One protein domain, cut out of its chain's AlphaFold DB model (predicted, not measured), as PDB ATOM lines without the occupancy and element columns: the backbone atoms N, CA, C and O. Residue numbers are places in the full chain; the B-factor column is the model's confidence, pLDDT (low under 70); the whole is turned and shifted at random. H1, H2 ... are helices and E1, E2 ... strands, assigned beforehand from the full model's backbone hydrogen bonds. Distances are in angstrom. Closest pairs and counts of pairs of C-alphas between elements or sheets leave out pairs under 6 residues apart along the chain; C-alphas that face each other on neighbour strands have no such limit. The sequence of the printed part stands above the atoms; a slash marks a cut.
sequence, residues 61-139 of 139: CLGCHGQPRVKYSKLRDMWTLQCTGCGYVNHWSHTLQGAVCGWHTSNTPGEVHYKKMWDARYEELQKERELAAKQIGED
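AT A GLANCE: This is residues 61 to 139 of the 139 residues of an uncharacterized protein of Parasutterella excrementihominis (UniProt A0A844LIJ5). A small compact body, a two-stranded hairpin of E1 and E2 with the short helix H1 packed on it mainly at E2, has one long helix, H2, leading away from it as an arm. Residues 119 to 139, of which 119 to 136 belong to H2, stick out free and make much of the length. The printed part has 79 residues, with two named strands and then two named helices in the order E1, E2, H1, H2; the sheet order is E1 - E2, antiparallel, and the class is mixed, helices and strands. The whole is extended, a rod spanning 62 by 23 by 18 A, with a radius of gyration of the C-alphas of 18.1 A.

HOW THE PARTS SIT: E1, residues 68 to 73, and E2, residues 78 to 83, form a hairpin with 149 degrees between their directions; N 71 and O 80, 2.8 A, and N 82 and O 69, 2.9 A, are within hydrogen-bond range. H1, residues 96 to 106, has 8 pairs of C-alphas within 8 A of E2, the closest being those of Thr 80 and Ala 99, 4.8 A apart. E1 and H1 are near each other, with 10 pairs of C-alphas within 10 A. H2, residues 112 to 136, is apart from E1, E2 and H1. In H1 and H2 every O i to N i+4 pair is within hydrogen-bond range.

IN THESE COORDINATES: E1 begins at C-alpha 68 (237.943, 224.687, 309.873) and is 15.8 A long; E2 is 16.8 A. H1 is 15.1 A long and begins at C-alpha 96 (231.355, 229.152, 299.664). H2, 36.6 A long, ends at C-alpha 136 (247.478, 202.445, 344.009).

THE WHOLE: The C-alphas of His 94 and Asp 139, the two farthest apart, are 62.5 A apart. The printed part has no cut; the link from E2 to H1 is long, with 12 residues, and the other two are tight. Mean pLDDT of the printed part is 91.3, with residues 137 to 139 under 70.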
ATOM      1  N   CYS A  61     236.326 224.597 315.692       95.00
ATOM      2  CA  CYS A  61     235.407 223.508 316.022       95.00
ATOM      3  C   CYS A  61     235.094 223.509 317.524       95.00
ATOM      4  O   CYS A  61     236.017 223.469 318.330       95.00
ATOM      5  N   LEU A  62     233.819 223.515 317.917       92.81
ATOM      6  CA  LEU A  62     233.449 223.489 319.337       92.81
ATOM      7  C   LEU A  62     233.739 222.143 320.004       92.81
ATOM      8  O   LEU A  62     233.878 222.091 321.219       92.81
ATOM      9  N   GLY A  63     233.847 221.065 319.222       90.31
ATOM     10  CA  GLY A  63     234.186 219.750 319.752       90.31
ATOM     11  C   GLY A  63     235.653 219.633 320.167       90.31
ATOM     12  O   GLY A  63     235.948 219.269 321.299       90.31
ATOM     13  N   CYS A  64     236.576 219.923 319.244       91.88
ATOM     14  CA  CYS A  64     238.012 219.667 319.441       91.88
ATOM     15  C   CYS A  64     238.911 220.904 319.304       91.88
ATOM     16  O   CYS A  64     240.128 220.767 319.274       91.88
ATOM     17  N   HIS A  65     238.340 222.099 319.133       94.12
ATOM     18  CA  HIS A  65     239.059 223.364 318.911       94.12
ATOM     19  C   HIS A  65     239.941 223.424 317.650       94.12
ATOM     20  O   HIS A  65     240.597 224.431 317.397       94.12
ATOM     21  N   GLY A  66     239.907 222.390 316.803       95.00
ATOM     22  CA  GLY A  66     240.588 222.384 315.512       95.00
ATOM     23  C   GLY A  66     240.016 223.419 314.540       95.00
ATOM     24  O   GLY A  66     238.809 223.686 314.527       95.00
ATOM     25  N   GLN A  67     240.883 223.969 313.692       95.88
ATOM     26  CA  GLN A  67     240.504 224.985 312.712       95.88
ATOM     27  C   GLN A  67     239.659 224.383 311.577       95.88
ATOM     28  O   GLN A  67     239.918 223.254 311.138       95.88
ATOM     29  N   PRO A  68     238.635 225.095 311.082       96.38
ATOM     30  CA  PRO A  68     237.943 224.687 309.873       96.38
ATOM     31  C   PRO A  68     238.828 224.918 308.646       96.38
ATOM     32  O   PRO A  68     239.554 225.904 308.550       96.38
ATOM     33  N   ARG A  69     238.709 224.031 307.663       96.12
ATOM     34  CA  ARG A  69     239.209 224.247 306.304       96.12
ATOM     35  C   ARG A  69     238.064 224.158 305.312       96.12
ATOM     36  O   ARG A  69     237.185 223.305 305.444       96.12
ATOM     37  N   VAL A  70     238.118 224.995 304.289       96.50
ATOM     38  CA  VAL A  70     237.193 224.937 303.159       96.50
ATOM     39  C   VAL A  70     237.508 223.707 302.307       96.50
ATOM     40  O   VAL A  70     238.669 223.378 302.060       96.50
ATOM     41  N   LYS A  71     236.463 223.026 301.844       96.94
ATOM     42  CA  LYS A  71     236.538 221.921 300.893       96.94
ATOM     43  C   LYS A  71     235.548 222.130 299.761       96.94
ATOM     44  O   LYS A  71     234.398 222.484 299.997       96.94
ATOM     45  N   TYR A  72     235.995 221.826 298.552       97.62
ATOM     46  CA  TYR A  72     235.159 221.759 297.363       97.62
ATOM     47  C   TYR A  72     235.129 220.321 296.839       97.62
ATOM     48  O   TYR A  72     236.168 219.660 296.752       97.62
ATOM     49  N   SER A  73     233.940 219.823 296.508       96.56
ATOM     50  CA  SER A  73     233.742 218.497 295.927       96.56
ATOM     51  C   SER A  73     233.394 218.620 294.453       96.56
ATOM     52  O   SER A  73     232.293 219.043 294.121       96.56
ATOM     53  N   LYS A  74     234.291 218.162 293.571       95.81
ATOM     54  CA  LYS A  74     234.030 218.099 292.121       95.81
ATOM     55  C   LYS A  74     232.851 217.186 291.770       95.81
ATOM     56  O   LYS A  74     232.138 217.465 290.822       95.81
ATOM     57  N   LEU A  75     232.646 216.107 292.533       96.31
ATOM     58  CA  LEU A  75     231.544 215.163 292.308       96.31
ATOM     59  C   LEU A  75     230.178 215.787 292.621       96.31
ATOM     60  O   LEU A  75     229.183 215.420 292.008       96.31
ATOM     61  N   ARG A  76     230.125 216.682 293.616       94.00
ATOM     62  CA  ARG A  76     228.878 217.324 294.057       94.00
ATOM     63  C   ARG A  76     228.683 218.722 293.484       94.00
ATOM     64  O   ARG A  76     227.569 219.213 293.562       94.00
ATOM     65  N   ASP A  77     229.747 219.341 292.974       96.56
ATOM     66  CA  ASP A  77     229.804 220.765 292.629       96.56
ATOM     67  C   ASP A  77     229.354 221.657 293.803       96.56
ATOM     68  O   ASP A  77     228.438 222.477 293.724       96.56
ATOM     69  N   MET A  78     229.938 221.392 294.978       97.69
ATOM     70  CA  MET A  78     229.534 222.015 296.241       97.69
ATOM     71  C   MET A  78     230.715 222.243 297.181       97.69
ATOM     72  O   MET A  78     231.712 221.513 297.180       97.69
ATOM     73  N   TRP A  79     230.537 223.231 298.049       97.25
ATOM     74  CA  TRP A  79     231.437 223.671 299.101       97.25
ATOM     75  C   TRP A  79     231.000 223.145 300.472       97.25
ATOM     76  O   TRP A  79     229.819 222.922 300.722       97.25
ATOM     77  N   THR A  80     231.955 222.969 301.379       97.12
ATOM     78  CA  THR A  80     231.735 222.628 302.791       97.12
ATOM     79  C   THR A  80     232.925 223.106 303.632       97.12
ATOM     80  O   THR A  80     233.998 223.390 303.093       97.12
ATOM     81  N   LEU A  81     232.762 223.182 304.951       96.88
ATOM     82  CA  LEU A  81     233.834 223.348 305.924       96.88
ATOM     83  C   LEU A  81     234.027 222.037 306.691       96.88
ATOM     84  O   LEU A  81     233.077 221.424 307.177       96.88
ATOM     85  N   GLN A  82     235.286 221.631 306.833       96.75
ATOM     86  CA  GLN A  82     235.677 220.466 307.617       96.75
ATOM     87  C   GLN A  82     236.654 220.859 308.726       96.75
ATOM     88  O   GLN A  82     237.641 221.540 308.465       96.75
ATOM     89  N   CYS A  83     236.443 220.361 309.943       96.56
ATOM     90  CA  CYS A  83     237.412 220.460 311.028       96.56
ATOM     91  C   CYS A  83     238.692 219.676 310.698       96.56
ATOM     92  O   CYS A  83     238.624 218.500 310.332       96.56
ATOM     93  N   THR A  84     239.863 220.285 310.885       96.06
ATOM     94  CA  THR A  84     241.152 219.598 310.710       96.06
ATOM     95  C   THR A  84     241.509 218.625 311.835       96.06
ATOM     96  O   THR A  84     242.326 217.744 311.594       96.06
ATOM     97  N   GLY A  85     240.894 218.754 313.017       94.38
ATOM     98  CA  GLY A  85     241.111 217.876 314.173       94.38
ATOM     99  C   GLY A  85     240.211 216.639 314.152       94.38
ATOM    100  O   GLY A  85     240.646 215.554 313.789       94.38
ATOM    101  N   CYS A  86     238.933 216.798 314.506       92.56
ATOM    102  CA  CYS A  86     237.987 215.679 314.637       92.56
ATOM    103  C   CYS A  86     237.313 215.251 313.320       92.56
ATOM    104  O   CYS A  86     236.492 214.336 313.305       92.56
ATOM    105  N   GLY A  87     237.597 215.936 312.209       93.62
ATOM    106  CA  GLY A  87     237.041 215.599 310.899       93.62
ATOM    107  C   GLY A  87     235.571 215.971 310.683       93.62
ATOM    108  O   GLY A  87     235.085 215.722 309.580       93.62
ATOM    109  N   TYR A  88     234.892 216.586 311.664       94.81
ATOM    110  CA  TYR A  88     233.523 217.110 311.532       94.81
ATOM    111  C   TYR A  88     233.346 217.904 310.237       94.81
ATOM    112  O   TYR A  88     234.168 218.768 309.936       94.81
ATOM    113  N   VAL A  89     232.276 217.633 309.495       94.44
ATOM    114  CA  VAL A  89     231.929 218.314 308.243       94.44
ATOM    115  C   VAL A  89     230.537 218.903 308.418       94.44
ATOM    116  O   VAL A  89     229.645 218.200 308.893       94.44
ATOM    117  N   ASN A  90     230.347 220.172 308.057       93.56
ATOM    118  CA  ASN A  90     229.003 220.747 308.015       93.56
ATOM    119  C   ASN A  90     228.248 220.297 306.747       93.56
ATOM    120  O   ASN A  90     228.703 219.440 305.990       93.56
ATOM    121  N   HIS A  91     227.071 220.865 306.490       90.88
ATOM    122  CA  HIS A  91     226.348 220.561 305.257       90.88
ATOM    123  C   HIS A  91     227.091 221.063 304.004       90.88
ATOM    124  O   HIS A  91     227.896 221.996 304.043       90.88
ATOM    125  N   TRP A  92     226.780 220.447 302.864       94.75
ATOM    126  CA  TRP A  92     227.247 220.912 301.562       94.75
ATOM    127  C   TRP A  92     226.404 222.107 301.106       94.75
ATOM    128  O   TRP A  92     225.195 222.147 301.342       94.75
ATOM    129  N   SER A  93     227.027 223.085 300.457       94.00
ATOM    130  CA  SER A  93     226.360 224.261 299.899       94.00
ATOM    131  C   SER A  93     226.855 224.550 298.486       94.00
ATOM    132  O   SER A  93     228.021 224.323 298.177       94.00
ATOM    133  N   HIS A  94     225.990 225.075 297.623       92.75
ATOM    134  CA  HIS A  94     226.378 225.484 296.270       92.75
ATOM    135  C   HIS A  94     227.257 226.743 296.248       92.75
ATOM    136  O   HIS A  94     227.853 227.057 295.224       92.75
ATOM    137  N   THR A  95     227.388 227.452 297.372       92.31
ATOM    138  CA  THR A  95     228.263 228.623 297.491       92.31
ATOM    139  C   THR A  95     229.216 228.476 298.670       92.31
ATOM    140  O   THR A  95     228.902 227.838 299.680       92.31
ATOM    141  N   LEU A  96     230.390 229.102 298.567       92.69
ATOM    142  CA  LEU A  96     231.355 229.152 299.664       92.69
ATOM    143  C   LEU A  96     230.756 229.847 300.896       92.69
ATOM    144  O   LEU A  96     230.908 229.376 302.019       92.69
ATOM    145  N   GLN A  97     230.023 230.934 300.684       92.75
ATOM    146  CA  GLN A  97     229.388 231.719 301.738       92.75
ATOM    147  C   GLN A  97     228.303 230.917 302.454       92.75
ATOM    148  O   GLN A  97     228.207 230.969 303.678       92.75
ATOM    149  N   GLY A  98     227.542 230.100 301.722       92.44
ATOM    150  CA  GLY A  98     226.592 229.175 302.329       92.44
ATOM    151  C   GLY A  98     227.275 228.078 303.146       92.44
ATOM    152  O   GLY A  98     226.765 227.707 304.201       92.44
ATOM    153  N   ALA A  99     228.452 227.603 302.725       94.56
ATOM    154  CA  ALA A  99     229.247 226.677 303.528       94.56
ATOM    155  C   ALA A  99     229.754 227.335 304.824       94.56
ATOM    156  O   ALA A  99     229.664 226.716 305.885       94.56
ATOM    157  N   VAL A 100     230.232 228.583 304.760       94.75
ATOM    158  CA  VAL A 100     230.648 229.364 305.941       94.75
ATOM    159  C   VAL A 100     229.472 229.549 306.900       94.75
ATOM    160  O   VAL A 100     229.567 229.147 308.059       94.75
ATOM    161  N   CYS A 101     228.327 230.050 306.422       93.88
ATOM    162  CA  CYS A 101     227.108 230.165 307.231       93.88
ATOM    163  C   CYS A 101     226.736 228.833 307.882       93.88
ATOM    164  O   CYS A 101     226.476 228.784 309.084       93.88
ATOM    165  N   GLY A 102     226.776 227.754 307.099       93.25
ATOM    166  CA  GLY A 102     226.504 226.404 307.563       93.25
ATOM    167  C   GLY A 102     227.399 225.968 308.714       93.25
ATOM    168  O   GLY A 102     226.932 225.310 309.632       93.25
ATOM    169  N   TRP A 103     228.680 226.338 308.701       95.50
ATOM    170  CA  TRP A 103     229.569 226.058 309.825       95.50
ATOM    171  C   TRP A 103     229.108 226.791 311.078       95.50
ATOM    172  O   TRP A 103     229.040 226.204 312.152       95.50
ATOM    173  N   HIS A 104     228.752 228.069 310.964       93.31
ATOM    174  CA  HIS A 104     228.276 228.831 312.112       93.31
ATOM    175  C   HIS A 104     226.939 228.331 312.657       93.31
ATOM    176  O   HIS A 104     226.711 228.468 313.856       93.31
ATOM    177  N   THR A 105     226.070 227.755 311.829       92.06
ATOM    178  CA  THR A 105     224.760 227.253 312.263       92.06
ATOM    179  C   THR A 105     224.792 225.802 312.728       92.06
ATOM    180  O   THR A 105     224.003 225.454 313.600       92.06
ATOM    181  N   SER A 106     225.711 224.979 312.216       92.56
ATOM    182  CA  SER A 106     225.812 223.567 312.589       92.56
ATOM    183  C   SER A 106     226.883 223.291 313.640       92.56
ATOM    184  O   SER A 106     226.699 222.399 314.436       92.56
ATOM    185  N   ASN A 107     227.979 224.050 313.742       93.12
ATOM    186  CA  ASN A 107     228.996 223.858 314.792       93.12
ATOM    187  C   ASN A 107     228.461 224.316 316.166       93.12
ATOM    188  O   ASN A 107     228.848 225.362 316.682       93.12
ATOM    189  N   THR A 108     227.500 223.600 316.744       90.25
ATOM    190  CA  THR A 108     226.820 223.951 318.002       90.25
ATOM    191  C   THR A 108     226.967 222.826 319.025       90.25
ATOM    192  O   THR A 108     227.082 221.672 318.623       90.25
ATOM    193  N   PRO A 109     226.936 223.106 320.344       84.75
ATOM    194  CA  PRO A 109     227.111 222.066 321.365       84.75
ATOM    195  C   PRO A 109     226.110 220.901 321.274       84.75
ATOM    196  O   PRO A 109     226.413 219.807 321.736       84.75
ATOM    197  N   GLY A 110     224.933 221.122 320.673       83.69
ATOM    198  CA  GLY A 110     223.899 220.099 320.487       83.69
ATOM    199  C   GLY A 110     224.149 219.123 319.332       83.69
ATOM    200  O   GLY A 110     223.345 218.218 319.125       83.69
ATOM    201  N   GLU A 111     225.234 219.281 318.571       89.81
ATOM    202  CA  GLU A 111     225.540 218.374 317.469       89.81
ATOM    203  C   GLU A 111     225.832 216.949 317.927       89.81
ATOM    204  O   GLU A 111     226.681 216.692 318.787       89.81
ATOM    205  N   VAL A 112     225.211 215.992 317.232       88.94
ATOM    206  CA  VAL A 112     225.391 214.554 317.479       88.94
ATOM    207  C   VAL A 112     226.863 214.150 317.379       88.94
ATOM    208  O   VAL A 112     227.313 213.277 318.120       88.94
ATOM    209  N   HIS A 113     227.628 214.783 316.484       88.88
ATOM    210  CA  HIS A 113     229.059 214.518 316.355       88.88
ATOM    211  C   HIS A 113     229.824 214.844 317.648       88.88
ATOM    212  O   HIS A 113     230.630 214.025 318.090       88.88
ATOM    213  N   TYR A 114     229.554 215.992 318.280       88.44
ATOM    214  CA  TYR A 114     230.232 216.379 319.522       88.44
ATOM    215  C   TYR A 114     229.793 215.510 320.688       88.44
ATOM    216  O   TYR A 114     230.646 215.068 321.452       88.44
ATOM    217  N   LYS A 115     228.499 215.171 320.761       88.38
ATOM    218  CA  LYS A 115     228.005 214.241 321.778       88.38
ATOM    219  C   LYS A 115     228.764 212.911 321.731       88.38
ATOM    220  O   LYS A 115     229.321 212.497 322.739       88.38
ATOM    221  N   LYS A 116     228.853 212.281 320.553       89.06
ATOM    222  CA  LYS A 116     229.563 211.000 320.380       89.06
ATOM    223  C   LYS A 116     231.039 211.088 320.766       89.06
ATOM    224  O   LYS A 116     231.576 210.165 321.364       89.06
ATOM    225  N   MET A 117     231.690 212.194 320.416       87.81
ATOM    226  CA  MET A 117     233.094 212.425 320.744       87.81
ATOM    227  C   MET A 117     233.311 212.564 322.261       87.81
ATOM    228  O   MET A 117     234.263 212.000 322.794       87.81
ATOM    229  N   TRP A 118     232.432 213.281 322.965       87.19
ATOM    230  CA  TRP A 118     232.511 213.415 324.422       87.19
ATOM    231  C   TRP A 118     232.151 212.127 325.160       87.19
ATOM    232  O   TRP A 118     232.831 211.804 326.129       87.19
ATOM    233  N   ASP A 119     231.149 211.379 324.685       90.31
ATOM    234  CA  ASP A 119     230.801 210.067 325.243       90.31
ATOM    235  C   ASP A 119     232.026 209.128 325.194       90.31
ATOM    236  O   ASP A 119     232.419 208.564 326.214       90.31
ATOM    237  N   ALA A 120     232.706 209.049 324.043       89.25
ATOM    238  CA  ALA A 120     233.913 208.232 323.882       89.25
ATOM    239  C   ALA A 120     235.055 208.670 324.819       89.25
ATOM    240  O   ALA A 120     235.669 207.835 325.484       89.25
ATOM    241  N   ARG A 121     235.316 209.982 324.934       90.06
ATOM    242  CA  ARG A 121     236.358 210.490 325.844       90.06
ATOM    243  C   ARG A 121     236.028 210.216 327.310       90.06
ATOM    244  O   ARG A 121     236.928 209.969 328.110       90.06
ATOM    245  N   TYR A 122     234.753 210.273 327.681       92.00
ATOM    246  CA  TYR A 122     234.322 209.953 329.036       92.00
ATOM    247  C   TYR A 122     234.590 208.482 329.376       92.00
ATOM    248  O   TYR A 122     235.129 208.200 330.444       92.00
ATOM    249  N   GLU A 123     234.291 207.555 328.463       94.75
ATOM    250  CA  GLU A 123     234.582 206.126 328.642       94.75
ATOM    251  C   GLU A 123     236.085 205.845 328.806       94.75
ATOM    252  O   GLU A 123     236.474 205.042 329.656       94.75
ATOM    253  N   GLU A 124     236.941 206.518 328.032       93.56
ATOM    254  CA  GLU A 124     238.400 206.442 328.194       93.56
ATOM    255  C   GLU A 124     238.844 206.912 329.583       93.56
ATOM    256  O   GLU A 124     239.584 206.205 330.265       93.56
ATOM    257  N   LEU A 125     238.347 208.067 330.035       94.00
ATOM    258  CA  LEU A 125     238.685 208.626 331.345       94.00
ATOM    259  C   LEU A 125     238.253 207.717 332.503       94.00
ATOM    260  O   LEU A 125     238.942 207.662 333.519       94.00
ATOM    261  N   GLN A 126     237.129 207.002 332.377       94.75
ATOM    262  CA  GLN A 126     236.725 206.018 333.386       94.75
ATOM    263  C   GLN A 126     237.704 204.845 333.442       94.75
ATOM    264  O   GLN A 126     238.157 204.486 334.526       94.75
ATOM    265  N   LYS A 127     238.118 204.314 332.284       94.56
ATOM    266  CA  LYS A 127     239.125 203.242 332.221       94.56
ATOM    267  C   LYS A 127     240.458 203.693 332.820       94.56
ATOM    268  O   LYS A 127     241.021 202.976 333.641       94.56
ATOM    269  N   GLU A 128     240.940 204.884 332.463       94.19
ATOM    270  CA  GLU A 128     242.169 205.468 333.023       94.19
ATOM    271  C   GLU A 128     242.100 205.563 334.561       94.19
ATOM    272  O   GLU A 128     243.055 205.196 335.248       94.19
ATOM    273  N   ARG A 129     240.953 205.983 335.116       93.06
ATOM    274  CA  ARG A 129     240.724 206.055 336.571       93.06
ATOM    275  C   ARG A 129     240.708 204.685 337.242       93.06
ATOM    276  O   ARG A 129     241.299 204.533 338.306       93.06
ATOM    277  N   GLU A 130     240.052 203.697 336.640       93.44
ATOM    278  CA  GLU A 130     240.021 202.323 337.156       93.44
ATOM    279  C   GLU A 130     241.417 201.686 337.170       93.44
ATOM    280  O   GLU A 130     241.781 201.011 338.132       93.44
ATOM    281  N   LEU A 131     242.211 201.913 336.118       92.44
ATOM    282  CA  LEU A 131     243.603 201.467 336.032       92.44
ATOM    283  C   LEU A 131     244.476 202.124 337.107       92.44
ATOM    284  O   LEU A 131     245.200 201.421 337.808       92.44
ATOM    285  N   ALA A 132     244.366 203.444 337.284       91.25
ATOM    286  CA  ALA A 132     245.104 204.165 338.319       91.25
ATOM    287  C   ALA A 132     244.729 203.692 339.737       91.25
ATOM    288  O   ALA A 132     245.602 203.520 340.581       91.25
ATOM    289  N   ALA A 133     243.444 203.423 339.996       90.19
ATOM    290  CA  ALA A 133     242.986 202.913 341.289       90.19
ATOM    291  C   ALA A 133     243.538 201.512 341.606       90.19
ATOM    292  O   ALA A 133     243.866 201.237 342.758       90.19
ATOM    293  N   LYS A 134     243.673 200.641 340.597       87.12
ATOM    294  CA  LYS A 134     244.293 199.315 340.765       87.12
ATOM    295  C   LYS A 134     245.779 199.418 341.096       87.12
ATOM    296  O   LYS A 134     246.230 198.724 341.992       87.12
ATOM    297  N   GLN A 135     246.503 200.320 340.433       80.38
ATOM    298  CA  GLN A 135     247.934 200.533 340.679       80.38
ATOM    299  C   GLN A 135     248.222 201.075 342.086       80.38
ATOM    300  O   GLN A 135     249.218 200.699 342.683       80.38
ATOM    301  N   ILE A 136     247.341 201.915 342.639       76.88
ATOM    302  CA  ILE A 136     247.478 202.445 344.009       76.88
ATOM    303  C   ILE A 136     247.148 201.384 345.077       76.88
ATOM    304  O   ILE A 136     247.605 201.491 346.207       76.88
ATOM    305  N   GLY A 137     246.333 200.377 344.747       60.09
ATOM    306  CA  GLY A 137     245.963 199.296 345.670       60.09
ATOM    307  C   GLY A 137     246.937 198.112 345.705       60.09
ATOM    308  O   GLY A 137     246.674 197.163 346.442       60.09
ATOM    309  N   GLU A 138     247.999 198.137 344.894       57.69
ATOM    310  CA  GLU A 138     249.043 197.100 344.822       57.69
ATOM    311  C   GLU A 138     250.361 197.505 345.525       57.69
ATOM    312  O   GLU A 138     251.283 196.688 345.567       57.69
ATOM    313  N   ASP A 139     250.422 198.707 346.121       47.78
ATOM    314  CA  ASP A 139     251.473 199.179 347.049       47.78
ATOM    315  C   ASP A 139     251.059 198.983 348.525       47.78
ATOM    316  O   ASP A 139     251.948 198.683 349.361       47.78
TER     317      ASP A 139